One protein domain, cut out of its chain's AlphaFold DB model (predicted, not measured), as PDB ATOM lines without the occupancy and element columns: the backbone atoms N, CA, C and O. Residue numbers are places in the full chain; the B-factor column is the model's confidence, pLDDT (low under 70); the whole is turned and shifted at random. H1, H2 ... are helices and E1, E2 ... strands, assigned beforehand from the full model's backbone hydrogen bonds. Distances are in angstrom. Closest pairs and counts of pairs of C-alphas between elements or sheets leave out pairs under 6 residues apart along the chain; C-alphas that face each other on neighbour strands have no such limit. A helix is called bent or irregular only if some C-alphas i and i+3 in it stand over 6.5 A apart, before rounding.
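AT A GLANCE: This is residues 104 to 291 of the 291 residues of an uncharacterized protein of Williamsia sp. 1138 (UniProt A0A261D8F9). One sheet of eight strands curls back on itself like part of a flattened barrel: the leaf E1 E2 E4 E7 faces the leaf E5 E8 E9, with E6 as the hinge. H1 and H2 cover the outside of the first leaf, and H3 packs on H2. You have 188 printed residues, with three named helices and nine named strands in the order H1 E1 E2 E3 E4 E5 E6 H2 H3 E7 E8 E9; the class is mixed, helices and strands. The antiparallel sheet runs E1 E2 E4 E7 E6 E5 E8 E9. The whole is compact, with a radius of gyration of the C-alphas of 16.8 A and spans of 55 by 41 by 25 A.

IN THESE COORDINATES: Start with the sheet: E1 is residues 129 to 131, E2 146 to 154 (27.4 A), E4 178 to 184 (20.0 A), E7 254 to 258, E6 208 to 215 (22.3 A), E5 196 to 202 (20.2 A), E8 264 to 275 (34.2 A) and E9 278 to 290 (35.6 A). Find C-alpha 290 at (218.235, 127.993, 165.328), where E9 ends. H1, residues 104 to 119, runs 22.0 A from C-alpha 104 at (198.994, 113.330, 187.751). H2 is residues 216 to 225, H3 234 to 248 (21.2 A), and E3 171 to 173, which pairs with no named strand.

HOW THE PARTS SIT: Look first at the folded sheet, bent back on itself into two leaves that face each other. In E2 and E4, N 151 and O 181 are 2.9 A apart; in the hairpin E8 and E9, N 267 and O 287 are 2.9 A apart. At the hinge, find N 255 of E7 and O 214 of E6 at 2.8 A, and N 211 of E6 and O 198 of E5 at 2.9 A. The closest C-alphas of the edge strands E1 and E9, Ala 131 and Phe 282, are 5.0 A apart. H1 is on the sheet at a height of 8.6 A, over E2 and E4; its closest C-alpha pair with E4 is Ala 113 and Val 183, 5.6 A. H2 is on the same face, with a height of 9.3 A, over E7 and only just over E6, with 3 C-alphas. H2 and H3 touch as a helical hairpin, closest at the C-alphas of Gly 217 and Ala 245, 4.8 A, at a shallow tilt of 30 degrees, opposite ways. H3 is not on the sheet. In H1 and H2 every O i to N i+4 pair is within hydrogen-bond range; in H3, 9 of 11 are.

THE WHOLE: The C-alphas farthest apart, those of Pro 139 and Asn 231, are 56.1 A apart. The printed part has no cut. The links E1 to E2, E2 to E3 and E4 to E5 are long. Confidence is low, under 70, at residues 104 to 105.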
ATOM      1  N   THR A 104     199.804 112.416 188.563       52.78
ATOM      2  CA  THR A 104     198.994 113.330 187.751       52.78
ATOM      3  C   THR A 104     199.278 114.799 188.059       52.78
ATOM      4  O   THR A 104     199.230 115.623 187.152       52.78
ATOM      5  N   ASP A 105     199.611 115.151 189.296       67.69
ATOM      6  CA  ASP A 105     199.831 116.526 189.740       67.69
ATOM      7  C   ASP A 105     201.188 117.044 189.274       67.69
ATOM      8  O   ASP A 105     201.251 118.137 188.727       67.69
ATOM      9  N   VAL A 106     202.263 116.249 189.363       70.69
ATOM     10  CA  VAL A 106     203.564 116.636 188.778       70.69
ATOM     11  C   VAL A 106     203.442 116.801 187.263       70.69
ATOM     12  O   VAL A 106     203.997 117.739 186.692       70.69
ATOM     13  N   LEU A 107     202.674 115.931 186.604       76.25
ATOM     14  CA  LEU A 107     202.420 116.036 185.168       76.25
ATOM     15  C   LEU A 107     201.548 117.257 184.821       76.25
ATOM     16  O   LEU A 107     201.783 117.908 183.805       76.25
ATOM     17  N   THR A 108     200.591 117.609 185.683       81.38
ATOM     18  CA  THR A 108     199.749 118.810 185.550       81.38
ATOM     19  C   THR A 108     200.568 120.085 185.745       81.38
ATOM     20  O   THR A 108     200.480 120.991 184.920       81.38
ATOM     21  N   LEU A 109     201.425 120.137 186.769       80.88
ATOM     22  CA  LEU A 109     202.358 121.239 187.016       80.88
ATOM     23  C   LEU A 109     203.346 121.391 185.847       80.88
ATOM     24  O   LEU A 109     203.623 122.495 185.379       80.88
ATOM     25  N   LEU A 110     203.835 120.278 185.296       82.81
ATOM     26  CA  LEU A 110     204.677 120.301 184.102       82.81
ATOM     27  C   LEU A 110     203.921 120.836 182.871       82.81
ATOM     28  O   LEU A 110     204.477 121.614 182.091       82.81
ATOM     29  N   ALA A 111     202.659 120.444 182.685       83.50
ATOM     30  CA  ALA A 111     201.814 120.957 181.609       83.50
ATOM     31  C   ALA A 111     201.527 122.460 181.766       83.50
ATOM     32  O   ALA A 111     201.539 123.195 180.779       83.50
ATOM     33  N   GLU A 112     201.330 122.937 182.996       84.69
ATOM     34  CA  GLU A 112     201.185 124.357 183.320       84.69
ATOM     35  C   GLU A 112     202.457 125.143 182.975       84.69
ATOM     36  O   GLU A 112     202.385 126.153 182.274       84.69
ATOM     37  N   ALA A 113     203.626 124.650 183.392       82.50
ATOM     38  CA  ALA A 113     204.904 125.296 183.105       82.50
ATOM     39  C   ALA A 113     205.167 125.386 181.587       82.50
ATOM     40  O   ALA A 113     205.559 126.434 181.067       82.50
ATOM     41  N   ASN A 114     204.857 124.313 180.848       85.69
ATOM     42  CA  ASN A 114     204.897 124.307 179.383       85.69
ATOM     43  C   ASN A 114     203.899 125.295 178.764       85.69
ATOM     44  O   ASN A 114     204.238 125.996 177.811       85.69
ATOM     45  N   SER A 115     202.675 125.372 179.292       84.88
ATOM     46  CA  SER A 115     201.656 126.323 178.834       84.88
ATOM     47  C   SER A 115     202.128 127.767 179.005       84.88
ATOM     48  O   SER A 115     202.009 128.564 178.076       84.88
ATOM     49  N   ALA A 116     202.743 128.093 180.142       83.12
ATOM     50  CA  ALA A 116     203.296 129.417 180.404       83.12
ATOM     51  C   ALA A 116     204.431 129.790 179.428       83.12
ATOM     52  O   ALA A 116     204.419 130.894 178.879       83.12
ATOM     53  N   LEU A 117     205.364 128.875 179.124       83.81
ATOM     54  CA  LEU A 117     206.382 129.112 178.085       83.81
ATOM     55  C   LEU A 117     205.756 129.357 176.705       83.81
ATOM     56  O   LEU A 117     206.140 130.293 176.002       83.81
ATOM     57  N   ARG A 118     204.754 128.553 176.332       84.81
ATOM     58  CA  ARG A 118     204.063 128.677 175.039       84.81
ATOM     59  C   ARG A 118     203.267 129.969 174.917       84.81
ATOM     60  O   ARG A 118     203.246 130.560 173.843       84.81
ATOM     61  N   GLN A 119     202.650 130.441 176.000       83.62
ATOM     62  CA  GLN A 119     201.990 131.750 176.029       83.62
ATOM     63  C   GLN A 119     202.975 132.889 175.746       83.62
ATOM     64  O   GLN A 119     202.611 133.875 175.108       83.62
ATOM     65  N   MET A 120     204.234 132.727 176.158       82.38
ATOM     66  CA  MET A 120     205.316 133.646 175.817       82.38
ATOM     67  C   MET A 120     205.922 133.394 174.432       82.38
ATOM     68  O   MET A 120     206.852 134.100 174.076       82.38
ATOM     69  N   GLY A 121     205.438 132.422 173.651       84.31
ATOM     70  CA  GLY A 121     205.983 132.079 172.333       84.31
ATOM     71  C   GLY A 121     207.373 131.434 172.368       84.31
ATOM     72  O   GLY A 121     208.054 131.415 171.346       84.31
ATOM     73  N   ILE A 122     207.806 130.928 173.526       89.00
ATOM     74  CA  ILE A 122     209.126 130.322 173.713       89.00
ATOM     75  C   ILE A 122     209.050 128.821 173.418       89.00
ATOM     76  O   ILE A 122     208.177 128.123 173.940       89.00
ATOM     77  N   GLN A 123     209.989 128.314 172.614       88.88
ATOM     78  CA  GLN A 123     210.085 126.888 172.313       88.88
ATOM     79  C   GLN A 123     210.677 126.140 173.507       88.88
ATOM     80  O   GLN A 123     211.762 126.479 173.982       88.88
ATOM     81  N   SER A 124     209.982 125.108 173.982       90.81
ATOM     82  CA  SER A 124     210.451 124.276 175.090       90.81
ATOM     83  C   SER A 124     211.664 123.433 174.698       90.81
ATOM     84  O   SER A 124     211.792 122.970 173.564       90.81
ATOM     85  N   PHE A 125     212.532 123.196 175.673       91.62
ATOM     86  CA  PHE A 125     213.680 122.304 175.562       91.62
ATOM     87  C   PHE A 125     213.293 120.827 175.521       91.62
ATOM     88  O   PHE A 125     212.144 120.458 175.765       91.62
ATOM     89  N   ILE A 126     214.272 119.983 175.180       82.81
ATOM     90  CA  ILE A 126     214.060 118.550 174.944       82.81
ATOM     91  C   ILE A 126     213.688 117.841 176.247       82.81
ATOM     92  O   ILE A 126     212.824 116.966 176.249       82.81
ATOM     93  N   ASN A 127     214.329 118.219 177.356       85.50
ATOM     94  CA  ASN A 127     214.072 117.639 178.665       85.50
ATOM     95  C   ASN A 127     213.569 118.692 179.664       85.50
ATOM     96  O   ASN A 127     214.154 119.776 179.752       85.50
ATOM     97  N   PRO A 128     212.535 118.374 180.461       89.94
ATOM     98  CA  PRO A 128     212.218 119.142 181.655       89.94
ATOM     99  C   PRO A 128     213.242 118.864 182.769       89.94
ATOM    100  O   PRO A 128     214.103 117.985 182.651       89.94
ATOM    101  N   SER A 129     213.125 119.603 183.869       90.44
ATOM    102  CA  SER A 129     213.878 119.387 185.107       90.44
ATOM    103  C   SER A 129     212.935 119.291 186.298       90.44
ATOM    104  O   SER A 129     211.785 119.721 186.231       90.44
ATOM    105  N   VAL A 130     213.416 118.707 187.390       90.06
ATOM    106  CA  VAL A 130     212.666 118.555 188.636       90.06
ATOM    107  C   VAL A 130     213.595 118.873 189.798       90.06
ATOM    108  O   VAL A 130     214.685 118.309 189.892       90.06
ATOM    109  N   ALA A 131     213.160 119.767 190.681       90.19
ATOM    110  CA  ALA A 131     213.861 120.084 191.916       90.19
ATOM    111  C   ALA A 131     213.350 119.210 193.065       90.19
ATOM    112  O   ALA A 131     212.143 119.065 193.248       90.19
ATOM    113  N   PHE A 132     214.272 118.663 193.855       86.69
ATOM    114  CA  PHE A 132     213.967 117.887 195.059       86.69
ATOM    115  C   PHE A 132     213.834 118.802 196.280       86.69
ATOM    116  O   PHE A 132     214.540 119.805 196.386       86.69
ATOM    117  N   ASN A 133     212.965 118.430 197.224       86.38
ATOM    118  CA  ASN A 133     212.738 119.123 198.498       86.38
ATOM    119  C   ASN A 133     212.366 120.618 198.350       86.38
ATOM    120  O   ASN A 133     212.614 121.430 199.244       86.38
ATOM    121  N   CYS A 134     211.762 120.970 197.214       88.00
ATOM    122  CA  CYS A 134     211.398 122.333 196.834       88.00
ATOM    123  C   CYS A 134     210.035 122.766 197.403       88.00
ATOM    124  O   CYS A 134     209.766 123.954 197.578       88.00
ATOM    125  N   THR A 135     209.180 121.803 197.740       87.00
ATOM    126  CA  THR A 135     207.965 122.010 198.535       87.00
ATOM    127  C   THR A 135     207.989 121.123 199.778       87.00
ATOM    128  O   THR A 135     208.881 120.285 199.939       87.00
ATOM    129  N   GLU A 136     207.047 121.334 200.692       84.56
ATOM    130  CA  GLU A 136     206.881 120.469 201.854       84.56
ATOM    131  C   GLU A 136     206.543 119.039 201.403       84.56
ATOM    132  O   GLU A 136     205.595 118.855 200.633       84.56
ATOM    133  N   PRO A 137     207.328 118.026 201.823       82.38
ATOM    134  CA  PRO A 137     207.017 116.641 201.518       82.38
ATOM    135  C   PRO A 137     205.627 116.260 202.018       82.38
ATOM    136  O   PRO A 137     205.267 116.521 203.163       82.38
ATOM    137  N   THR A 138     204.862 115.606 201.158       76.88
ATOM    138  CA  THR A 138     203.534 115.068 201.481       76.88
ATOM    139  C   THR A 138     203.516 113.567 201.197       76.88
ATOM    140  O   THR A 138     204.420 113.084 200.515       76.88
ATOM    141  N   PRO A 139     202.518 112.802 201.674       74.06
ATOM    142  CA  PRO A 139     202.412 111.379 201.346       74.06
ATOM    143  C   PRO A 139     202.444 111.078 199.837       74.06
ATOM    144  O   PRO A 139     203.060 110.094 199.440       74.06
ATOM    145  N   ASP A 140     201.871 111.956 199.007       71.19
ATOM    146  CA  ASP A 140     201.811 111.748 197.551       71.19
ATOM    147  C   ASP A 140     202.983 112.413 196.797       71.19
ATOM    148  O   ASP A 140     203.372 111.966 195.720       71.19
ATOM    149  N   ASN A 141     203.634 113.415 197.402       76.12
ATOM    150  CA  ASN A 141     204.908 113.972 196.943       76.12
ATOM    151  C   ASN A 141     205.978 113.856 198.049       76.12
ATOM    152  O   ASN A 141     206.365 114.867 198.652       76.12
ATOM    153  N   PRO A 142     206.471 112.634 198.337       81.31
ATOM    154  CA  PRO A 142     207.335 112.363 199.493       81.31
ATOM    155  C   PRO A 142     208.721 112.997 199.372       81.31
ATOM    156  O   PRO A 142     209.445 113.111 200.356       81.31
ATOM    157  N   PHE A 143     209.094 113.431 198.169       84.88
ATOM    158  CA  PHE A 143     210.365 114.093 197.908       84.88
ATOM    159  C   PHE A 143     210.223 115.606 197.720       84.88
ATOM    160  O   PHE A 143     211.217 116.261 197.414       84.88
ATOM    161  N   GLY A 144     209.018 116.172 197.874       85.31
ATOM    162  CA  GLY A 144     208.776 117.603 197.672       85.31
ATOM    163  C   GLY A 144     209.206 118.081 196.280       85.31
ATOM    164  O   GLY A 144     209.830 119.135 196.155       85.31
ATOM    165  N   LEU A 145     208.943 117.265 195.257       87.38
ATOM    166  CA  LEU A 145     209.325 117.491 193.869       87.38
ATOM    167  C   LEU A 145     208.584 118.675 193.268       87.38
ATOM    168  O   LEU A 145     207.381 118.830 193.487       87.38
ATOM    169  N   LEU A 146     209.292 119.451 192.454       89.56
ATOM    170  CA  LEU A 146     208.714 120.554 191.702       89.56
ATOM    171  C   LEU A 146     209.279 120.580 190.274       89.56
ATOM    172  O   LEU A 146     210.500 120.683 190.122       89.56
ATOM    173  N   PRO A 147     208.443 120.456 189.228       91.38
ATOM    174  CA  PRO A 147     208.915 120.441 187.854       91.38
ATOM    175  C   PRO A 147     209.159 121.852 187.312       91.38
ATOM    176  O   PRO A 147     208.526 122.830 187.718       91.38
ATOM    177  N   ALA A 148     210.048 121.939 186.333       92.69
ATOM    178  CA  ALA A 148     210.282 123.138 185.555       92.69
ATOM    179  C   ALA A 148     210.663 122.809 184.115       92.69
ATOM    180  O   ALA A 148     211.114 121.705 183.793       92.69
ATOM    181  N   VAL A 149     210.497 123.806 183.254       93.50
ATOM    182  CA  VAL A 149     210.846 123.734 181.838       93.50
ATOM    183  C   VAL A 149     211.729 124.907 181.451       93.50
ATOM    184  O   VAL A 149     211.521 126.048 181.870       93.50
ATOM    185  N   GLY A 150     212.733 124.601 180.642       94.38
ATOM    186  CA  GLY A 150     213.555 125.576 179.947       94.38
ATOM    187  C   GLY A 150     213.050 125.761 178.524       94.38
ATOM    188  O   GLY A 150     212.379 124.890 177.967       94.38
ATOM    189  N   GLY A 151     213.391 126.890 177.929       94.19
ATOM    190  CA  GLY A 151     213.076 127.159 176.540       94.19
ATOM    191  C   GLY A 151     213.935 128.261 175.954       94.19
ATOM    192  O   GLY A 151     214.640 128.976 176.669       94.19
ATOM    193  N   ALA A 152     213.860 128.408 174.639       95.62
ATOM    194  CA  ALA A 152     214.508 129.492 173.925       95.62
ATOM    195  C   ALA A 152     213.671 129.952 172.736       95.62
ATOM    196  O   ALA A 152     212.858 129.203 172.192       95.62
ATOM    197  N   VAL A 153     213.880 131.198 172.327       95.19
ATOM    198  CA  VAL A 153     213.332 131.734 171.086       95.19
ATOM    199  C   VAL A 153     214.374 132.624 170.404       95.19
ATOM    200  O   VAL A 153     214.967 133.486 171.065       95.19
ATOM    201  N   PRO A 154     214.656 132.394 169.113       95.06
ATOM    202  CA  PRO A 154     215.601 133.205 168.361       95.06
ATOM    203  C   PRO A 154     214.985 134.555 167.999       95.06
ATOM    204  O   PRO A 154     213.770 134.667 167.822       95.06
ATOM    205  N   GLY A 155     215.814 135.589 167.913       91.62
ATOM    206  CA  GLY A 155     215.385 136.888 167.427       91.62
ATOM    207  C   GLY A 155     215.306 136.961 165.893       91.62
ATOM    208  O   GLY A 155     215.807 136.078 165.206       91.62
ATOM    209  N   PRO A 156     214.688 138.019 165.339       92.44
ATOM    210  CA  PRO A 156     213.920 139.038 166.046       92.44
ATOM    211  C   PRO A 156     212.614 138.459 166.610       92.44
ATOM    212  O   PRO A 156     211.828 137.843 165.895       92.44
ATOM    213  N   PHE A 157     212.371 138.679 167.902       91.12
ATOM    214  CA  PHE A 157     211.218 138.111 168.597       91.12
ATOM    215  C   PHE A 157     210.495 139.166 169.420       91.12
ATOM    216  O   PHE A 157     211.134 139.926 170.143       91.12
ATOM    217  N   PHE A 158     209.163 139.168 169.380       87.75
ATOM    218  CA  PHE A 158     208.298 140.008 170.206       87.75
ATOM    219  C   PHE A 158     207.240 139.147 170.902       87.75
ATOM    220  O   PHE A 158     206.837 138.104 170.391       87.75
ATOM    221  N   LEU A 159     206.759 139.595 172.065       84.75
ATOM    222  CA  LEU A 159     205.759 138.835 172.816       84.75
ATOM    223  C   LEU A 159     204.399 138.810 172.101       84.75
ATOM    224  O   LEU A 159     203.869 139.878 171.766       84.75
ATOM    225  N   PRO A 160     203.779 137.625 171.943       80.19
ATOM    226  CA  PRO A 160     202.426 137.515 171.421       80.19
ATOM    227  C   PRO A 160     201.428 138.348 172.236       80.19
ATOM    228  O   PRO A 160     201.444 138.360 173.465       80.19
ATOM    229  N   GLY A 161     200.533 139.057 171.546       75.06
ATOM    230  CA  GLY A 161     199.462 139.834 172.180       75.06
ATOM    231  C   GLY A 161     199.877 141.188 172.768       75.06
ATOM    232  O   GLY A 161     199.001 141.943 173.196       75.06
ATOM    233  N   LEU A 162     201.166 141.544 172.750       76.88
ATOM    234  CA  LEU A 162     201.614 142.880 173.133       76.88
ATOM    235  C   LEU A 162     201.287 143.894 172.028       76.88
ATOM    236  O   LEU A 162     201.718 143.757 170.885       76.88
ATOM    237  N   LYS A 163     200.553 144.952 172.382       72.94
ATOM    238  CA  LYS A 163     200.299 146.103 171.506       72.94
ATOM    239  C   LYS A 163     201.069 147.307 172.034       72.94
ATOM    240  O   LYS A 163     200.629 147.938 172.992       72.94
ATOM    241  N   LEU A 164     202.208 147.614 171.419       71.25
ATOM    242  CA  LEU A 164     202.944 148.849 171.690       71.25
ATOM    243  C   LEU A 164     202.625 149.915 170.631       71.25
ATOM    244  O   LEU A 164     202.337 149.570 169.482       71.25
ATOM    245  N   PRO A 165     202.684 151.210 170.989       70.50
ATOM    246  CA  PRO A 165     202.698 152.294 170.012       70.50
ATOM    247  C   PRO A 165     203.806 152.091 168.969       70.50
ATOM    248  O   PRO A 165     204.910 151.693 169.326       70.50
ATOM    249  N   ALA A 166     203.545 152.438 167.704       70.75
ATOM    250  CA  ALA A 166     204.466 152.212 166.578       70.75
ATOM    251  C   ALA A 166     205.859 152.860 166.733       70.75
ATOM    252  O   ALA A 166     206.799 152.475 166.050       70.75
ATOM    253  N   ALA A 167     205.998 153.837 167.633       71.94
ATOM    254  CA  ALA A 167     207.268 154.486 167.950       71.94
ATOM    255  C   ALA A 167     208.185 153.657 168.875       71.94
ATOM    256  O   ALA A 167     209.331 154.047 169.084       71.94
ATOM    257  N   ILE A 168     207.699 152.555 169.459       73.75
ATOM    258  CA  ILE A 168     208.461 151.702 170.380       73.75
ATOM    259  C   ILE A 168     208.720 150.356 169.704       73.75
ATOM    260  O   ILE A 168     207.789 149.637 169.347       73.75
ATOM    261  N   ASP A 169     209.997 149.998 169.571       79.56
ATOM    262  CA  ASP A 169     210.405 148.681 169.083       79.56
ATOM    263  C   ASP A 169     209.960 147.585 170.069       79.56
ATOM    264  O   ASP A 169     210.445 147.503 171.201       79.56
ATOM    265  N   ALA A 170     209.021 146.748 169.619       81.31
ATOM    266  CA  ALA A 170     208.399 145.693 170.412       81.31
ATOM    267  C   ALA A 170     209.256 144.431 170.558       81.31
ATOM    268  O   ALA A 170     208.914 143.563 171.368       81.31
ATOM    269  N   ASN A 171     210.360 144.325 169.813       88.38
ATOM    270  CA  ASN A 171     211.224 143.158 169.892       88.38
ATOM    271  C   ASN A 171     211.834 143.045 171.296       88.38
ATOM    272  O   ASN A 171     212.359 144.018 171.834       88.38
ATOM    273  N   LEU A 172     211.791 141.868 171.903       88.69
ATOM    274  CA  LEU A 172     212.526 141.562 173.125       88.69
ATOM    275  C   LEU A 172     213.989 141.247 172.839       88.69
ATOM    276  O   LEU A 172     214.868 141.717 173.554       88.69
ATOM    277  N   VAL A 173     214.227 140.488 171.775       92.75
ATOM    278  CA  VAL A 173     215.555 140.156 171.262       92.75
ATOM    279  C   VAL A 173     215.605 140.467 169.776       92.75
ATOM    280  O   VAL A 173     214.594 140.357 169.076       92.75
ATOM    281  N   LYS A 174     216.761 140.936 169.317       92.56
ATOM    282  CA  LYS A 174     217.030 141.321 167.927       92.56
ATOM    283  C   LYS A 174     217.603 140.149 167.132       92.56
ATOM    284  O   LYS A 174     217.884 139.095 167.685       92.56
ATOM    285  N   ASP A 175     217.795 140.358 165.836       93.50
ATOM    286  CA  ASP A 175     218.586 139.448 165.002       93.50
ATOM    287  C   ASP A 175     219.972 139.193 165.630       93.50
ATOM    288  O   ASP A 175     220.614 140.127 166.131       93.50
ATOM    289  N   GLY A 176     220.406 137.931 165.659       92.50
ATOM    290  CA  GLY A 176     221.634 137.502 166.341       92.50
ATOM    291  C   GLY A 176     221.563 137.454 167.868       92.50
ATOM    292  O   GLY A 176     222.597 137.290 168.525       92.50
ATOM    293  N   GLU A 177     220.374 137.596 168.448       95.50
ATOM    294  CA  GLU A 177     220.116 137.374 169.867       95.50
ATOM    295  C   GLU A 177     219.146 136.200 170.062       95.50
ATOM    296  O   GLU A 177     218.297 135.901 169.227       95.50
ATOM    297  N   THR A 178     219.250 135.524 171.199       96.06
ATOM    298  CA  THR A 178     218.326 134.472 171.627       96.06
ATOM    299  C   THR A 178     217.806 134.821 173.009       96.06
ATOM    300  O   THR A 178     218.572 135.192 173.900       96.06
ATOM    301  N   LEU A 179     216.494 134.717 173.194       96.44
ATOM    302  CA  LEU A 179     215.867 134.854 174.499       96.44
ATOM    303  C   LEU A 179     215.724 133.468 175.114       96.44
ATOM    304  O   LEU A 179     214.976 132.639 174.601       96.44
ATOM    305  N   PHE A 180     216.413 133.233 176.224       96.81
ATOM    306  CA  PHE A 180     216.271 132.019 177.017       96.81
ATOM    307  C   PHE A 180     215.253 132.225 178.129       96.81
ATOM    308  O   PHE A 180     215.214 133.287 178.754       96.81
ATOM    309  N   GLY A 181     214.452 131.197 178.389       95.56
ATOM    310  CA  GLY A 181     213.417 131.206 179.408       95.56
ATOM    311  C   GLY A 181     213.468 129.988 180.311       95.56
ATOM    312  O   GLY A 181     213.881 128.900 179.917       95.56
ATOM    313  N   PHE A 182     213.036 130.204 181.544       96.12
ATOM    314  CA  PHE A 182     212.867 129.191 182.569       96.12
ATOM    315  C   PHE A 182     211.533 129.424 183.263       96.12
ATOM    316  O   PHE A 182     211.255 130.543 183.706       96.12
ATOM    317  N   VAL A 183     210.722 128.379 183.382       94.44
ATOM    318  CA  VAL A 183     209.451 128.439 184.099       94.44
ATOM    319  C   VAL A 183     209.324 127.219 185.007       94.44
ATOM    320  O   VAL A 183     209.200 126.100 184.504       94.44
ATOM    321  N   PRO A 184     209.345 127.409 186.334       92.19
ATOM    322  CA  PRO A 184     208.911 126.398 187.284       92.19
ATOM    323  C   PRO A 184     207.387 126.465 187.474       92.19
ATOM    324  O   PRO A 184     206.773 127.501 187.217       92.19
ATOM    325  N   SER A 185     206.773 125.388 187.958       87.81
ATOM    326  CA  SER A 185     205.363 125.394 188.387       87.81
ATOM    327  C   SER A 185     205.248 125.014 189.861       87.81
ATOM    328  O   SER A 185     205.988 124.165 190.328       87.81
ATOM    329  N   GLY A 186     204.342 125.645 190.610       83.81
ATOM    330  CA  GLY A 186     204.159 125.387 192.047       83.81
ATOM    331  C   GLY A 186     205.054 126.215 192.982       83.81
ATOM    332  O   GLY A 186     205.032 126.010 194.197       83.81
ATOM    333  N   ILE A 187     205.832 127.166 192.450       85.75
ATOM    334  CA  ILE A 187     206.520 128.175 193.268       85.75
ATOM    335  C   ILE A 187     205.476 129.196 193.720       85.75
ATOM    336  O   ILE A 187     204.756 129.762 192.902       85.75
ATOM    337  N   THR A 188     205.383 129.439 195.026       80.69
ATOM    338  CA  THR A 188     204.377 130.359 195.593       80.69
ATOM    339  C   THR A 188     204.987 131.687 196.012       80.69
ATOM    340  O   THR A 188     204.368 132.740 195.866       80.69
ATOM    341  N   LYS A 189     206.229 131.650 196.498       82.00
ATOM    342  CA  LYS A 189     206.987 132.834 196.877       82.00
ATOM    343  C   LYS A 189     208.454 132.629 196.567       82.00
ATOM    344  O   LYS A 189     209.131 131.851 197.229       82.00
ATOM    345  N   ASP A 190     208.920 133.400 195.605       82.06
ATOM    346  CA  ASP A 190     210.310 133.431 195.200       82.06
ATOM    347  C   ASP A 190     211.077 134.476 196.013       82.06
ATOM    348  O   ASP A 190     210.762 135.667 195.958       82.06
ATOM    349  N   GLY A 191     212.003 134.010 196.850       74.19
ATOM    350  CA  GLY A 191     212.745 134.841 197.800       74.19
ATOM    351  C   GLY A 191     213.968 135.539 197.198       74.19
ATOM    352  O   GLY A 191     214.303 136.645 197.628       74.19
ATOM    353  N   ALA A 192     214.567 134.963 196.152       75.75
ATOM    354  CA  ALA A 192     215.761 135.485 195.499       75.75
ATOM    355  C   ALA A 192     215.500 135.751 194.014       75.75
ATOM    356  O   ALA A 192     215.093 134.868 193.271       75.75
ATOM    357  N   ALA A 193     215.807 136.961 193.540       77.69
ATOM    358  CA  ALA A 193     215.686 137.300 192.118       77.69
ATOM    359  C   ALA A 193     216.788 136.667 191.237       77.69
ATOM    360  O   ALA A 193     216.696 136.725 190.013       77.69
ATOM    361  N   SER A 194     217.810 136.061 191.840       85.19
ATOM    362  CA  SER A 194     219.002 135.501 191.191       85.19
ATOM    363  C   SER A 194     219.110 133.984 191.393       85.19
ATOM    364  O   SER A 194     218.303 133.381 192.100       85.19
ATOM    365  N   GLY A 195     220.106 133.356 190.760       90.69
ATOM    366  CA  GLY A 195     220.473 131.949 190.991       90.69
ATOM    367  C   GLY A 195     220.233 131.007 189.811       90.69
ATOM    368  O   GLY A 195     220.861 129.951 189.741       90.69
ATOM    369  N   MET A 196     219.400 131.403 188.849       96.19
ATOM    370  CA  MET A 196     219.242 130.693 187.578       96.19
ATOM    371  C   MET A 196     220.203 131.242 186.530       96.19
ATOM    372  O   MET A 196     220.422 132.450 186.435       96.19
ATOM    373  N   GLN A 197     220.763 130.349 185.723       97.31
ATOM    374  CA  GLN A 197     221.734 130.677 184.690       97.31
ATOM    375  C   GLN A 197     221.445 129.884 183.418       97.31
ATOM    376  O   GLN A 197     220.904 128.775 183.451       97.31
ATOM    377  N   VAL A 198     221.855 130.451 182.290       97.88
ATOM    378  CA  VAL A 198     221.926 129.746 181.014       97.88
ATOM    379  C   VAL A 198     223.374 129.679 180.553       97.88
ATOM    380  O   VAL A 198     224.049 130.701 180.459       97.88
ATOM    381  N   ALA A 199     223.842 128.472 180.250       98.12
ATOM    382  CA  ALA A 199     225.024 128.262 179.429       98.12
ATOM    383  C   ALA A 199     224.590 128.165 177.969       98.12
ATOM    384  O   ALA A 199     223.600 127.498 177.666       98.12
ATOM    385  N   TRP A 200     225.324 128.795 177.063       97.75
ATOM    386  CA  TRP A 200     225.035 128.746 175.634       97.75
ATOM    387  C   TRP A 200     226.322 128.605 174.827       97.75
ATOM    388  O   TRP A 200     227.386 129.069 175.238       97.75
ATOM    389  N   PHE A 201     226.212 127.960 173.672       98.06
ATOM    390  CA  PHE A 201     227.302 127.750 172.734       98.06
ATOM    391  C   PHE A 201     226.765 127.723 171.303       98.06
ATOM    392  O   PHE A 201     225.938 126.882 170.957       98.06
ATOM    393  N   ASN A 202     227.234 128.639 170.468       97.12
ATOM    394  CA  ASN A 202     226.936 128.683 169.046       97.12
ATOM    395  C   ASN A 202     227.965 127.835 168.289       97.12
ATOM    396  O   ASN A 202     229.155 128.151 168.263       97.12
ATOM    397  N   VAL A 203     227.505 126.758 167.650       96.81
ATOM    398  CA  VAL A 203     228.387 125.799 166.963       96.81
ATOM    399  C   VAL A 203     228.952 126.345 165.648       96.81
ATOM    400  O   VAL A 203     229.947 125.826 165.152       96.81
ATOM    401  N   ASN A 204     228.341 127.390 165.081       96.06
ATOM    402  CA  ASN A 204     228.779 128.016 163.835       96.06
ATOM    403  C   ASN A 204     229.858 129.074 164.077       96.06
ATOM    404  O   ASN A 204     230.790 129.190 163.286       96.06
ATOM    405  N   THR A 205     229.734 129.850 165.156       94.94
ATOM    406  CA  THR A 205     230.693 130.916 165.500       94.94
ATOM    407  C   THR A 205     231.732 130.481 166.531       94.94
ATOM    408  O   THR A 205     232.708 131.200 166.746       94.94
ATOM    409  N   LEU A 206     231.532 129.318 167.165       96.94
ATOM    410  CA  LEU A 206     232.324 128.790 168.282       96.94
ATOM    411  C   LEU A 206     232.357 129.721 169.504       96.94
ATOM    412  O   LEU A 206     233.252 129.630 170.346       96.94
ATOM    413  N   GLN A 207     231.380 130.621 169.610       96.44
ATOM    414  CA  GLN A 207     231.217 131.506 170.756       96.44
ATOM    415  C   GLN A 207     230.282 130.873 171.777       96.44
ATOM    416  O   GLN A 207     229.315 130.204 171.425       96.44
ATOM    417  N   GLY A 208     230.550 131.111 173.052       96.00
ATOM    418  CA  GLY A 208     229.692 130.657 174.131       96.00
ATOM    419  C   GLY A 208     229.923 131.457 175.397       96.00
ATOM    420  O   GLY A 208     230.853 132.261 175.488       96.00
ATOM    421  N   GLY A 209     229.072 131.227 176.384       96.88
ATOM    422  CA  GLY A 209     229.179 131.894 177.667       96.88
ATOM    423  C   GLY A 209     228.076 131.491 178.627       96.88
ATOM    424  O   GLY A 209     227.271 130.601 178.354       96.88
ATOM    425  N   PHE A 210     228.052 132.191 179.754       97.69
ATOM    426  CA  PHE A 210     227.014 132.080 180.764       97.69
ATOM    427  C   PHE A 210     226.292 133.418 180.877       97.69
ATOM    428  O   PHE A 210     226.924 134.473 180.799       97.69
ATOM    429  N   ALA A 211     224.978 133.374 181.057       97.19
ATOM    430  CA  ALA A 211     224.183 134.545 181.382       97.19
ATOM    431  C   ALA A 211     223.310 134.249 182.599       97.19
ATOM    432  O   ALA A 211     222.664 133.202 182.678       97.19
ATOM    433  N   GLU A 212     223.299 135.181 183.545       96.25
ATOM    434  CA  GLU A 212     222.374 135.142 184.668       96.25
ATOM    435  C   GLU A 212     220.960 135.439 184.169       96.25
ATOM    436  O   GLU A 212     220.743 136.347 183.362       96.25
ATOM    437  N   MET A 213     219.997 134.649 184.634       95.75
ATOM    438  CA  MET A 213     218.599 134.833 184.287       95.75
ATOM    439  C   MET A 213     217.907 135.631 185.386       95.75
ATOM    440  O   MET A 213     217.957 135.262 186.558       95.75
ATOM    441  N   ALA A 214     217.219 136.697 184.992       94.19
ATOM    442  CA  ALA A 214     216.490 137.579 185.897       94.19
ATOM    443  C   ALA A 214     214.973 137.327 185.804       94.19
ATOM    444  O   ALA A 214     214.513 136.755 184.810       94.19
ATOM    445  N   PRO A 215     214.167 137.725 186.807       93.94
ATOM    446  CA  PRO A 215     212.728 137.466 186.820       93.94
ATOM    447  C   PRO A 215     212.032 137.961 185.550       93.94
ATOM    448  O   PRO A 215     212.331 139.052 185.068       93.94
ATOM    449  N   VAL A 216     211.088 137.176 185.009       90.94
ATOM    450  CA  VAL A 216     210.367 137.522 183.762       90.94
ATOM    451  C   VAL A 216     209.828 138.953 183.825       90.94
ATOM    452  O   VAL A 216     210.127 139.763 182.950       90.94
ATOM    453  N   GLY A 217     209.083 139.288 184.887       88.44
ATOM    454  CA  GLY A 217     208.452 140.599 185.032       88.44
ATOM    455  C   GLY A 217     209.440 141.768 184.965       88.44
ATOM    456  O   GLY A 217     209.204 142.734 184.239       88.44
ATOM    457  N   THR A 218     210.573 141.670 185.668       89.06
ATOM    458  CA  THR A 218     211.600 142.723 185.683       89.06
ATOM    459  C   THR A 218     212.339 142.798 184.353       89.06
ATOM    460  O   THR A 218     212.466 143.880 183.787       89.06
ATOM    461  N   THR A 219     212.743 141.649 183.805       91.25
ATOM    462  CA  THR A 219     213.490 141.566 182.544       91.25
ATOM    463  C   THR A 219     212.705 142.166 181.382       91.25
ATOM    464  O   THR A 219     213.253 142.947 180.606       91.25
ATOM    465  N   LEU A 220     211.408 141.859 181.274       90.56
ATOM    466  CA  LEU A 220     210.546 142.407 180.223       90.56
ATOM    467  C   LEU A 220     210.425 143.931 180.317       90.56
ATOM    468  O   LEU A 220     210.621 144.635 179.322       90.56
ATOM    469  N   VAL A 221     210.142 144.450 181.516       90.12
ATOM    470  CA  VAL A 221     210.043 145.897 181.746       90.12
ATOM    471  C   VAL A 221     211.367 146.577 181.415       90.12
ATOM    472  O   VAL A 221     211.360 147.581 180.711       90.12
ATOM    473  N   ASP A 222     212.499 146.025 181.843       91.31
ATOM    474  CA  ASP A 222     213.815 146.616 181.598       91.31
ATOM    475  C   ASP A 222     214.184 146.640 180.111       91.31
ATOM    476  O   ASP A 222     214.696 147.652 179.619       91.31
ATOM    477  N   ILE A 223     213.898 145.563 179.370       89.75
ATOM    478  CA  ILE A 223     214.138 145.498 177.921       89.75
ATOM    479  C   ILE A 223     213.335 146.583 177.196       89.75
ATOM    480  O   ILE A 223     213.902 147.324 176.390       89.75
ATOM    481  N   TRP A 224     212.040 146.721 177.489       88.25
ATOM    482  CA  TRP A 224     211.212 147.733 176.831       88.25
ATOM    483  C   TRP A 224     211.552 149.147 177.283       88.25
ATOM    484  O   TRP A 224     211.645 150.043 176.448       88.25
ATOM    485  N   MET A 225     211.805 149.368 178.574       88.25
ATOM    486  CA  MET A 225     212.126 150.697 179.099       88.25
ATOM    487  C   MET A 225     213.441 151.252 178.545       88.25
ATOM    488  O   MET A 225     213.557 152.468 178.408       88.25
ATOM    489  N   LYS A 226     214.397 150.396 178.155       89.56
ATOM    490  CA  LYS A 226     215.604 150.806 177.409       89.56
ATOM    491  C   LYS A 226     215.297 151.356 176.010       89.56
ATOM    492  O   LYS A 226     216.121 152.071 175.451       89.56
ATOM    493  N   LYS A 227     214.136 151.021 175.445       85.06
ATOM    494  CA  LYS A 227     213.686 151.431 174.104       85.06
ATOM    495  C   LYS A 227     212.676 152.578 174.132       85.06
ATOM    496  O   LYS A 227     212.349 153.126 173.084       85.06
ATOM    497  N   VAL A 228     212.169 152.943 175.312       84.94
ATOM    498  CA  VAL A 228     211.243 154.065 175.477       84.94
ATOM    499  C   VAL A 228     212.044 155.372 175.494       84.94
ATOM    500  O   VAL A 228     212.865 155.553 176.395       84.94
ATOM    501  N   PRO A 229     211.813 156.301 174.547       81.50
ATOM    502  CA  PRO A 229     212.470 157.604 174.562       81.50
ATOM    503  C   PRO A 229     212.050 158.407 175.795       81.50
ATOM    504  O   PRO A 229     210.913 158.290 176.264       81.50
ATOM    505  N   ASP A 230     212.949 159.247 176.307       84.00
ATOM    506  CA  ASP A 230     212.638 160.113 177.441       84.00
ATOM    507  C   ASP A 230     211.523 161.095 177.075       84.00
ATOM    508  O   ASP A 230     211.656 161.936 176.190       84.00
ATOM    509  N   ASN A 231     210.385 160.945 177.750       83.44
ATOM    510  CA  ASN A 231     209.207 161.773 177.555       83.44
ATOM    511  C   ASN A 231     208.414 161.895 178.873       83.44
ATOM    512  O   ASN A 231     208.581 161.060 179.771       83.44
ATOM    513  N   PRO A 232     207.518 162.892 179.005       87.81
ATOM    514  CA  PRO A 232     206.732 163.110 180.225       87.81
ATOM    515  C   PRO A 232     205.840 161.923 180.627       87.81
ATOM    516  O   PRO A 232     205.467 161.789 181.790       87.81
ATOM    517  N   PHE A 233     205.519 161.033 179.685       85.44
ATOM    518  CA  PHE A 233     204.676 159.856 179.895       85.44
ATOM    519  C   PHE A 233     205.473 158.596 180.265       85.44
ATOM    520  O   PHE A 233     204.872 157.546 180.490       85.44
ATOM    521  N   LYS A 234     206.807 158.668 180.395       85.69
ATOM    522  CA  LYS A 234     207.675 157.515 180.707       85.69
ATOM    523  C   LYS A 234     207.225 156.749 181.957       85.69
ATOM    524  O   LYS A 234     207.270 155.522 181.971       85.69
ATOM    525  N   GLY A 235     206.732 157.453 182.980       87.44
ATOM    526  CA  GLY A 235     206.168 156.832 184.185       87.44
ATOM    527  C   GLY A 235     204.882 156.038 183.918       87.44
ATOM    528  O   GLY A 235     204.738 154.919 184.407       87.44
ATOM    529  N   GLN A 236     203.978 156.574 183.093       86.44
ATOM    530  CA  GLN A 236     202.732 155.899 182.705       86.44
ATOM    531  C   GLN A 236     203.008 154.689 181.806       86.44
ATOM    532  O   GLN A 236     202.417 153.629 182.004       86.44
ATOM    533  N   ILE A 237     203.961 154.816 180.875       86.00
ATOM    534  CA  ILE A 237     204.423 153.709 180.030       86.00
ATOM    535  C   ILE A 237     205.013 152.602 180.907       86.00
ATOM    536  O   ILE A 237     204.608 151.449 180.776       86.00
ATOM    537  N   LYS A 238     205.894 152.943 181.860       89.50
ATOM    538  CA  LYS A 238     206.452 151.968 182.807       89.50
ATOM    539  C   LYS A 238     205.349 151.243 183.577       89.50
ATOM    540  O   LYS A 238     205.385 150.024 183.657       89.50
ATOM    541  N   ALA A 239     204.348 151.956 184.095       87.81
ATOM    542  CA  ALA A 239     203.237 151.345 184.828       87.81
ATOM    543  C   ALA A 239     202.405 150.379 183.962       87.81
ATOM    544  O   ALA A 239     202.065 149.278 184.407       87.81
ATOM    545  N   ALA A 240     202.116 150.758 182.713       85.75
ATOM    546  CA  ALA A 240     201.405 149.905 181.763       85.75
ATOM    547  C   ALA A 240     202.212 148.642 181.409       85.75
ATOM    548  O   ALA A 240     201.670 147.535 181.440       85.75
ATOM    549  N   LEU A 241     203.516 148.792 181.148       87.00
ATOM    550  CA  LEU A 241     204.421 147.677 180.866       87.00
ATOM    551  C   LEU A 241     204.574 146.749 182.072       87.00
ATOM    552  O   LEU A 241     204.496 145.540 181.900       87.00
ATOM    553  N   THR A 242     204.715 147.288 183.286       90.19
ATOM    554  CA  THR A 242     204.756 146.488 184.519       90.19
ATOM    555  C   THR A 242     203.467 145.693 184.701       90.19
ATOM    556  O   THR A 242     203.517 144.509 185.013       90.19
ATOM    557  N   THR A 243     202.306 146.305 184.452       88.25
ATOM    558  CA  THR A 243     201.011 145.610 184.542       88.25
ATOM    559  C   THR A 243     200.936 144.451 183.551       88.25
ATOM    560  O   THR A 243     200.501 143.360 183.910       88.25
ATOM    561  N   PHE A 244     201.381 144.663 182.312       85.69
ATOM    562  CA  PHE A 244     201.426 143.609 181.303       85.69
ATOM    563  C   PHE A 244     202.440 142.511 181.657       85.69
ATOM    564  O   PHE A 244     202.092 141.333 181.643       85.69
ATOM    565  N   ALA A 245     203.664 142.882 182.033       86.88
ATOM    566  CA  ALA A 245     204.730 141.950 182.391       86.88
ATOM    567  C   ALA A 245     204.353 141.083 183.602       86.88
ATOM    568  O   ALA A 245     204.599 139.881 183.594       86.88
ATOM    569  N   ASN A 246     203.665 141.653 184.595       87.25
ATOM    570  CA  ASN A 246     203.167 140.911 185.754       87.25
ATOM    571  C   ASN A 246     202.126 139.841 185.391       87.25
ATOM    572  O   ASN A 246     201.984 138.876 186.131       87.25
ATOM    573  N   ARG A 247     201.415 139.969 184.259       85.88
ATOM    574  CA  ARG A 247     200.489 138.921 183.780       85.88
ATOM    575  C   ARG A 247     201.215 137.715 183.189       85.88
ATOM    576  O   ARG A 247     200.636 136.638 183.146       85.88
ATOM    577  N   LEU A 248     202.434 137.919 182.697       84.00
ATOM    578  CA  LEU A 248     203.288 136.870 182.134       84.00
ATOM    579  C   LEU A 248     204.262 136.305 183.174       84.00
ATOM    580  O   LEU A 248     204.798 135.216 183.001       84.00
ATOM    581  N   SER A 249     204.506 137.054 184.250       86.38
ATOM    582  CA  SER A 249     205.425 136.665 185.309       86.38
ATOM    583  C   SER A 249     204.791 135.623 186.226       86.38
ATOM    584  O   SER A 249     203.947 135.937 187.060       86.38
ATOM    585  N   VAL A 250     205.266 134.387 186.119       87.94
ATOM    586  CA  VAL A 250     205.003 133.321 187.096       87.94
ATOM    587  C   VAL A 250     206.058 133.411 188.214       87.94
ATOM    588  O   VAL A 250     207.214 133.732 187.912       87.94
ATOM    589  N   PRO A 251     205.735 133.162 189.498       88.81
ATOM    590  CA  PRO A 251     206.752 133.108 190.550       88.81
ATOM    591  C   PRO A 251     207.882 132.129 190.197       88.81
ATOM    592  O   PRO A 251     207.629 131.043 189.682       88.81
ATOM    593  N   GLY A 252     209.140 132.515 190.423       89.56
ATOM    594  CA  GLY A 252     210.295 131.680 190.070       89.56
ATOM    595  C   GLY A 252     210.664 131.655 188.582       89.56
ATOM    596  O   GLY A 252     211.727 131.147 188.237       89.56
ATOM    597  N   SER A 253     209.843 132.214 187.685       93.38
ATOM    598  CA  SER A 253     210.176 132.265 186.256       93.38
ATOM    599  C   SER A 253     211.304 133.256 185.969       93.38
ATOM    600  O   SER A 253     211.456 134.276 186.655       93.38
ATOM    601  N   ARG A 254     212.130 132.951 184.962       95.25
ATOM    602  CA  ARG A 254     213.323 133.731 184.610       95.25
ATOM    603  C   ARG A 254     213.502 133.861 183.103       95.25
ATOM    604  O   ARG A 254     213.130 132.966 182.348       95.25
ATOM    605  N   LEU A 255     214.126 134.959 182.686       95.50
ATOM    606  CA  LEU A 255     214.522 135.242 181.308       95.50
ATOM    607  C   LEU A 255     215.968 135.729 181.249       95.50
ATOM    608  O   LEU A 255     216.426 136.449 182.137       95.50
ATOM    609  N   ALA A 256     216.645 135.395 180.154       96.38
ATOM    610  CA  ALA A 256     217.945 135.949 179.800       96.38
ATOM    611  C   ALA A 256     218.014 136.215 178.288       96.38
ATOM    612  O   ALA A 256     218.058 135.260 177.508       96.38
ATOM    613  N   PRO A 257     218.027 137.485 177.844       95.44
ATOM    614  CA  PRO A 257     218.406 137.816 176.477       95.44
ATOM    615  C   PRO A 257     219.926 137.680 176.321       95.44
ATOM    616  O   PRO A 257     220.695 138.224 177.114       95.44
ATOM    617  N   VAL A 258     220.368 136.963 175.293       96.44
ATOM    618  CA  VAL A 258     221.784 136.688 175.036       96.44
ATOM    619  C   VAL A 258     222.113 136.989 173.585       96.44
ATOM    620  O   VAL A 258     221.388 136.586 172.682       96.44
ATOM    621  N   LYS A 259     223.253 137.637 173.351       96.31
ATOM    622  CA  LYS A 259     223.807 137.825 172.010       96.31
ATOM    623  C   LYS A 259     224.571 136.575 171.568       96.31
ATOM    624  O   LYS A 259     225.792 136.519 171.671       96.31
ATOM    625  N   SER A 260     223.825 135.566 171.133       94.31
ATOM    626  CA  SER A 260     224.335 134.250 170.729       94.31
ATOM    627  C   SER A 260     224.912 134.222 169.309       94.31
ATOM    628  O   SER A 260     225.675 133.313 168.972       94.31
ATOM    629  N   GLY A 261     224.579 135.216 168.481       93.75
ATOM    630  CA  GLY A 261     224.871 135.231 167.050       93.75
ATOM    631  C   GLY A 261     223.974 134.275 166.259       93.75
ATOM    632  O   GLY A 261     223.328 133.399 166.824       93.75
ATOM    633  N   ASN A 262     223.966 134.435 164.937       94.38
ATOM    634  CA  ASN A 262     223.162 133.601 164.041       94.38
ATOM    635  C   ASN A 262     223.754 132.185 163.935       94.38
ATOM    636  O   ASN A 262     224.977 132.006 164.005       94.38
ATOM    637  N   GLY A 263     222.904 131.180 163.735       92.50
ATOM    638  CA  GLY A 263     223.296 129.778 163.593       92.50
ATOM    639  C   GLY A 263     222.659 128.854 164.630       92.50
ATOM    640  O   GLY A 263     221.660 129.170 165.264       92.50
ATOM    641  N   THR A 264     223.217 127.663 164.791       95.31
ATOM    642  CA  THR A 264     222.717 126.668 165.735       95.31
ATOM    643  C   THR A 264     223.343 126.890 167.111       95.31
ATOM    644  O   THR A 264     224.560 126.816 167.290       95.31
ATOM    645  N   VAL A 265     222.497 127.136 168.106       95.88
ATOM    646  CA  VAL A 265     222.884 127.390 169.493       95.88
ATOM    647  C   VAL A 265     222.478 126.202 170.356       95.88
ATOM    648  O   VAL A 265     221.303 125.843 170.428       95.88
ATOM    649  N   LEU A 266     223.460 125.600 171.021       96.44
ATOM    650  CA  LEU A 266     223.269 124.641 172.103       96.44
ATOM    651  C   LEU A 266     223.159 125.409 173.416       96.44
ATOM    652  O   LEU A 266     223.961 126.304 173.676       96.44
ATOM    653  N   SER A 267     222.197 125.057 174.259       97.00
ATOM    654  CA  SER A 267     221.984 125.754 175.528       97.00
ATOM    655  C   SER A 267     221.609 124.816 176.661       97.00
ATOM    656  O   SER A 267     220.945 123.806 176.442       97.00
ATOM    657  N   ALA A 268     221.985 125.195 177.878       97.56
ATOM    658  CA  ALA A 268     221.622 124.512 179.106       97.56
ATOM    659  C   ALA A 268     221.139 125.526 180.145       97.56
ATOM    660  O   ALA A 268     221.897 126.411 180.536       97.56
ATOM    661  N   VAL A 269     219.898 125.389 180.608       97.56
ATOM    662  CA  VAL A 269     219.333 126.217 181.687       97.56
ATOM    663  C   VAL A 269     219.346 125.423 182.988       97.56
ATOM    664  O   VAL A 269     218.853 124.296 183.020       97.56
ATOM    665  N   PHE A 270     219.911 125.994 184.049       96.38
ATOM    666  CA  PHE A 270     220.078 125.341 185.351       96.38
ATOM    667  C   PHE A 270     220.237 126.370 186.469       96.38
ATOM    668  O   PHE A 270     220.461 127.554 186.216       96.38
ATOM    669  N   GLY A 271     220.163 125.910 187.715       95.56
ATOM    670  CA  GLY A 271     220.452 126.742 188.877       95.56
ATOM    671  C   GLY A 271     219.424 126.570 189.978       95.56
ATOM    672  O   GLY A 271     218.847 125.495 190.135       95.56
ATOM    673  N   THR A 272     219.226 127.626 190.760       93.56
ATOM    674  CA  THR A 272     218.355 127.599 191.935       93.56
ATOM    675  C   THR A 272     217.289 128.680 191.902       93.56
ATOM    676  O   THR A 272     217.553 129.809 191.497       93.56
ATOM    677  N   VAL A 273     216.118 128.342 192.433       92.75
ATOM    678  CA  VAL A 273     215.049 129.282 192.802       92.75
ATOM    679  C   VAL A 273     214.700 129.065 194.270       92.75
ATOM    680  O   VAL A 273     214.905 127.971 194.792       92.75
ATOM    681  N   GLU A 274     214.180 130.079 194.951       90.88
ATOM    682  CA  GLU A 274     213.676 129.918 196.315       90.88
ATOM    683  C   GLU A 274     212.159 129.704 196.318       90.88
ATOM    684  O   GLU A 274     211.429 130.305 195.537       90.88
ATOM    685  N   ASN A 275     211.666 128.856 197.218       88.75
ATOM    686  CA  ASN A 275     210.239 128.697 197.483       88.75
ATOM    687  C   ASN A 275     210.002 128.818 198.989       88.75
ATOM    688  O   ASN A 275     210.200 127.868 199.753       88.75
ATOM    689  N   GLY A 276     209.647 130.020 199.440       85.94
ATOM    690  CA  GLY A 276     209.570 130.329 200.867       85.94
ATOM    691  C   GLY A 276     210.946 130.254 201.536       85.94
ATOM    692  O   GLY A 276     211.770 131.135 201.335       85.94
ATOM    693  N   ASN A 277     211.180 129.225 202.353       84.50
ATOM    694  CA  ASN A 277     212.451 128.974 203.046       84.50
ATOM    695  C   ASN A 277     213.260 127.807 202.445       84.50
ATOM    696  O   ASN A 277     214.227 127.354 203.057       84.50
ATOM    697  N   ARG A 278     212.851 127.289 201.280       87.19
ATOM    698  CA  ARG A 278     213.487 126.153 200.599       87.19
ATOM    699  C   ARG A 278     214.221 126.624 199.351       87.19
ATOM    700  O   ARG A 278     213.715 127.472 198.624       87.19
ATOM    701  N   SER A 279     215.386 126.036 199.086       90.12
ATOM    702  CA  SER A 279     216.118 126.230 197.832       90.12
ATOM    703  C   SER A 279     215.836 125.067 196.885       90.12
ATOM    704  O   SER A 279     215.990 123.901 197.249       90.12
ATOM    705  N   CYS A 280     215.406 125.394 195.674       92.19
ATOM    706  CA  CYS A 280     214.989 124.469 194.635       92.19
ATOM    707  C   CYS A 280     216.068 124.398 193.561       92.19
ATOM    708  O   CYS A 280     216.171 125.304 192.736       92.19
ATOM    709  N   PHE A 281     216.875 123.339 193.574       94.06
ATOM    710  CA  PHE A 281     217.932 123.138 192.585       94.06
ATOM    711  C   PHE A 281     217.410 122.388 191.358       94.06
ATOM    712  O   PHE A 281     216.960 121.248 191.467       94.06
ATOM    713  N   PHE A 282     217.510 123.018 190.191       93.94
ATOM    714  CA  PHE A 282     217.115 122.454 188.907       93.94
ATOM    715  C   PHE A 282     218.341 122.002 188.121       93.94
ATOM    716  O   PHE A 282     219.243 122.788 187.813       93.94
ATOM    717  N   LEU A 283     218.331 120.721 187.754       93.75
ATOM    718  CA  LEU A 283     219.313 120.137 186.850       93.75
ATOM    719  C   LEU A 283     219.222 120.756 185.444       93.75
ATOM    720  O   LEU A 283     218.137 121.205 185.058       93.75
ATOM    721  N   PRO A 284     220.325 120.734 184.672       95.00
ATOM    722  CA  PRO A 284     220.366 121.258 183.313       95.00
ATOM    723  C   PRO A 284     219.265 120.738 182.385       95.00
ATOM    724  O   PRO A 284     219.117 119.536 182.161       95.00
ATOM    725  N   MET A 285     218.530 121.678 181.793       95.12
ATOM    726  CA  MET A 285     217.604 121.439 180.682       95.12
ATOM    727  C   MET A 285     218.281 121.839 179.387       95.12
ATOM    728  O   MET A 285     218.734 122.978 179.268       95.12
ATOM    729  N   ILE A 286     218.347 120.911 178.437       95.06
ATOM    730  CA  ILE A 286     219.133 121.050 177.219       95.06
ATOM    731  C   ILE A 286     218.240 121.434 176.042       95.06
ATOM    732  O   ILE A 286     217.235 120.784 175.744       95.06
ATOM    733  N   GLY A 287     218.652 122.491 175.355       93.25
ATOM    734  CA  GLY A 287     217.989 123.037 174.185       93.25
ATOM    735  C   GLY A 287     218.919 123.132 172.989       93.25
ATOM    736  O   GLY A 287     220.126 123.333 173.132       93.25
ATOM    737  N   ILE A 288     218.322 123.020 171.807       93.38
ATOM    738  CA  ILE A 288     218.940 123.371 170.532       93.38
ATOM    739  C   ILE A 288     218.032 124.413 169.894       93.38
ATOM    740  O   ILE A 288     216.815 124.232 169.846       93.38
ATOM    741  N   THR A 289     218.595 125.526 169.446       92.50
ATOM    742  CA  THR A 289     217.835 126.622 168.841       92.50
ATOM    743  C   THR A 289     218.529 127.099 167.584       92.50
ATOM    744  O   THR A 289     219.749 127.221 167.555       92.50
ATOM    745  N   GLN A 290     217.745 127.359 166.542       91.38
ATOM    746  CA  GLN A 290     218.235 127.993 165.328       91.38
ATOM    747  C   GLN A 290     218.060 129.508 165.477       91.38
ATOM    748  O   GLN A 290     216.938 129.993 165.362       91.38
ATOM    749  N   ALA A 291     219.150 130.197 165.814       81.19
ATOM    750  CA  ALA A 291     219.255 131.643 165.985       81.19
ATOM    751  C   ALA A 291     219.516 132.381 164.672       81.19
ATOM    752  O   ALA A 291     220.183 131.805 163.774       81.19
TER     753      ALA A 291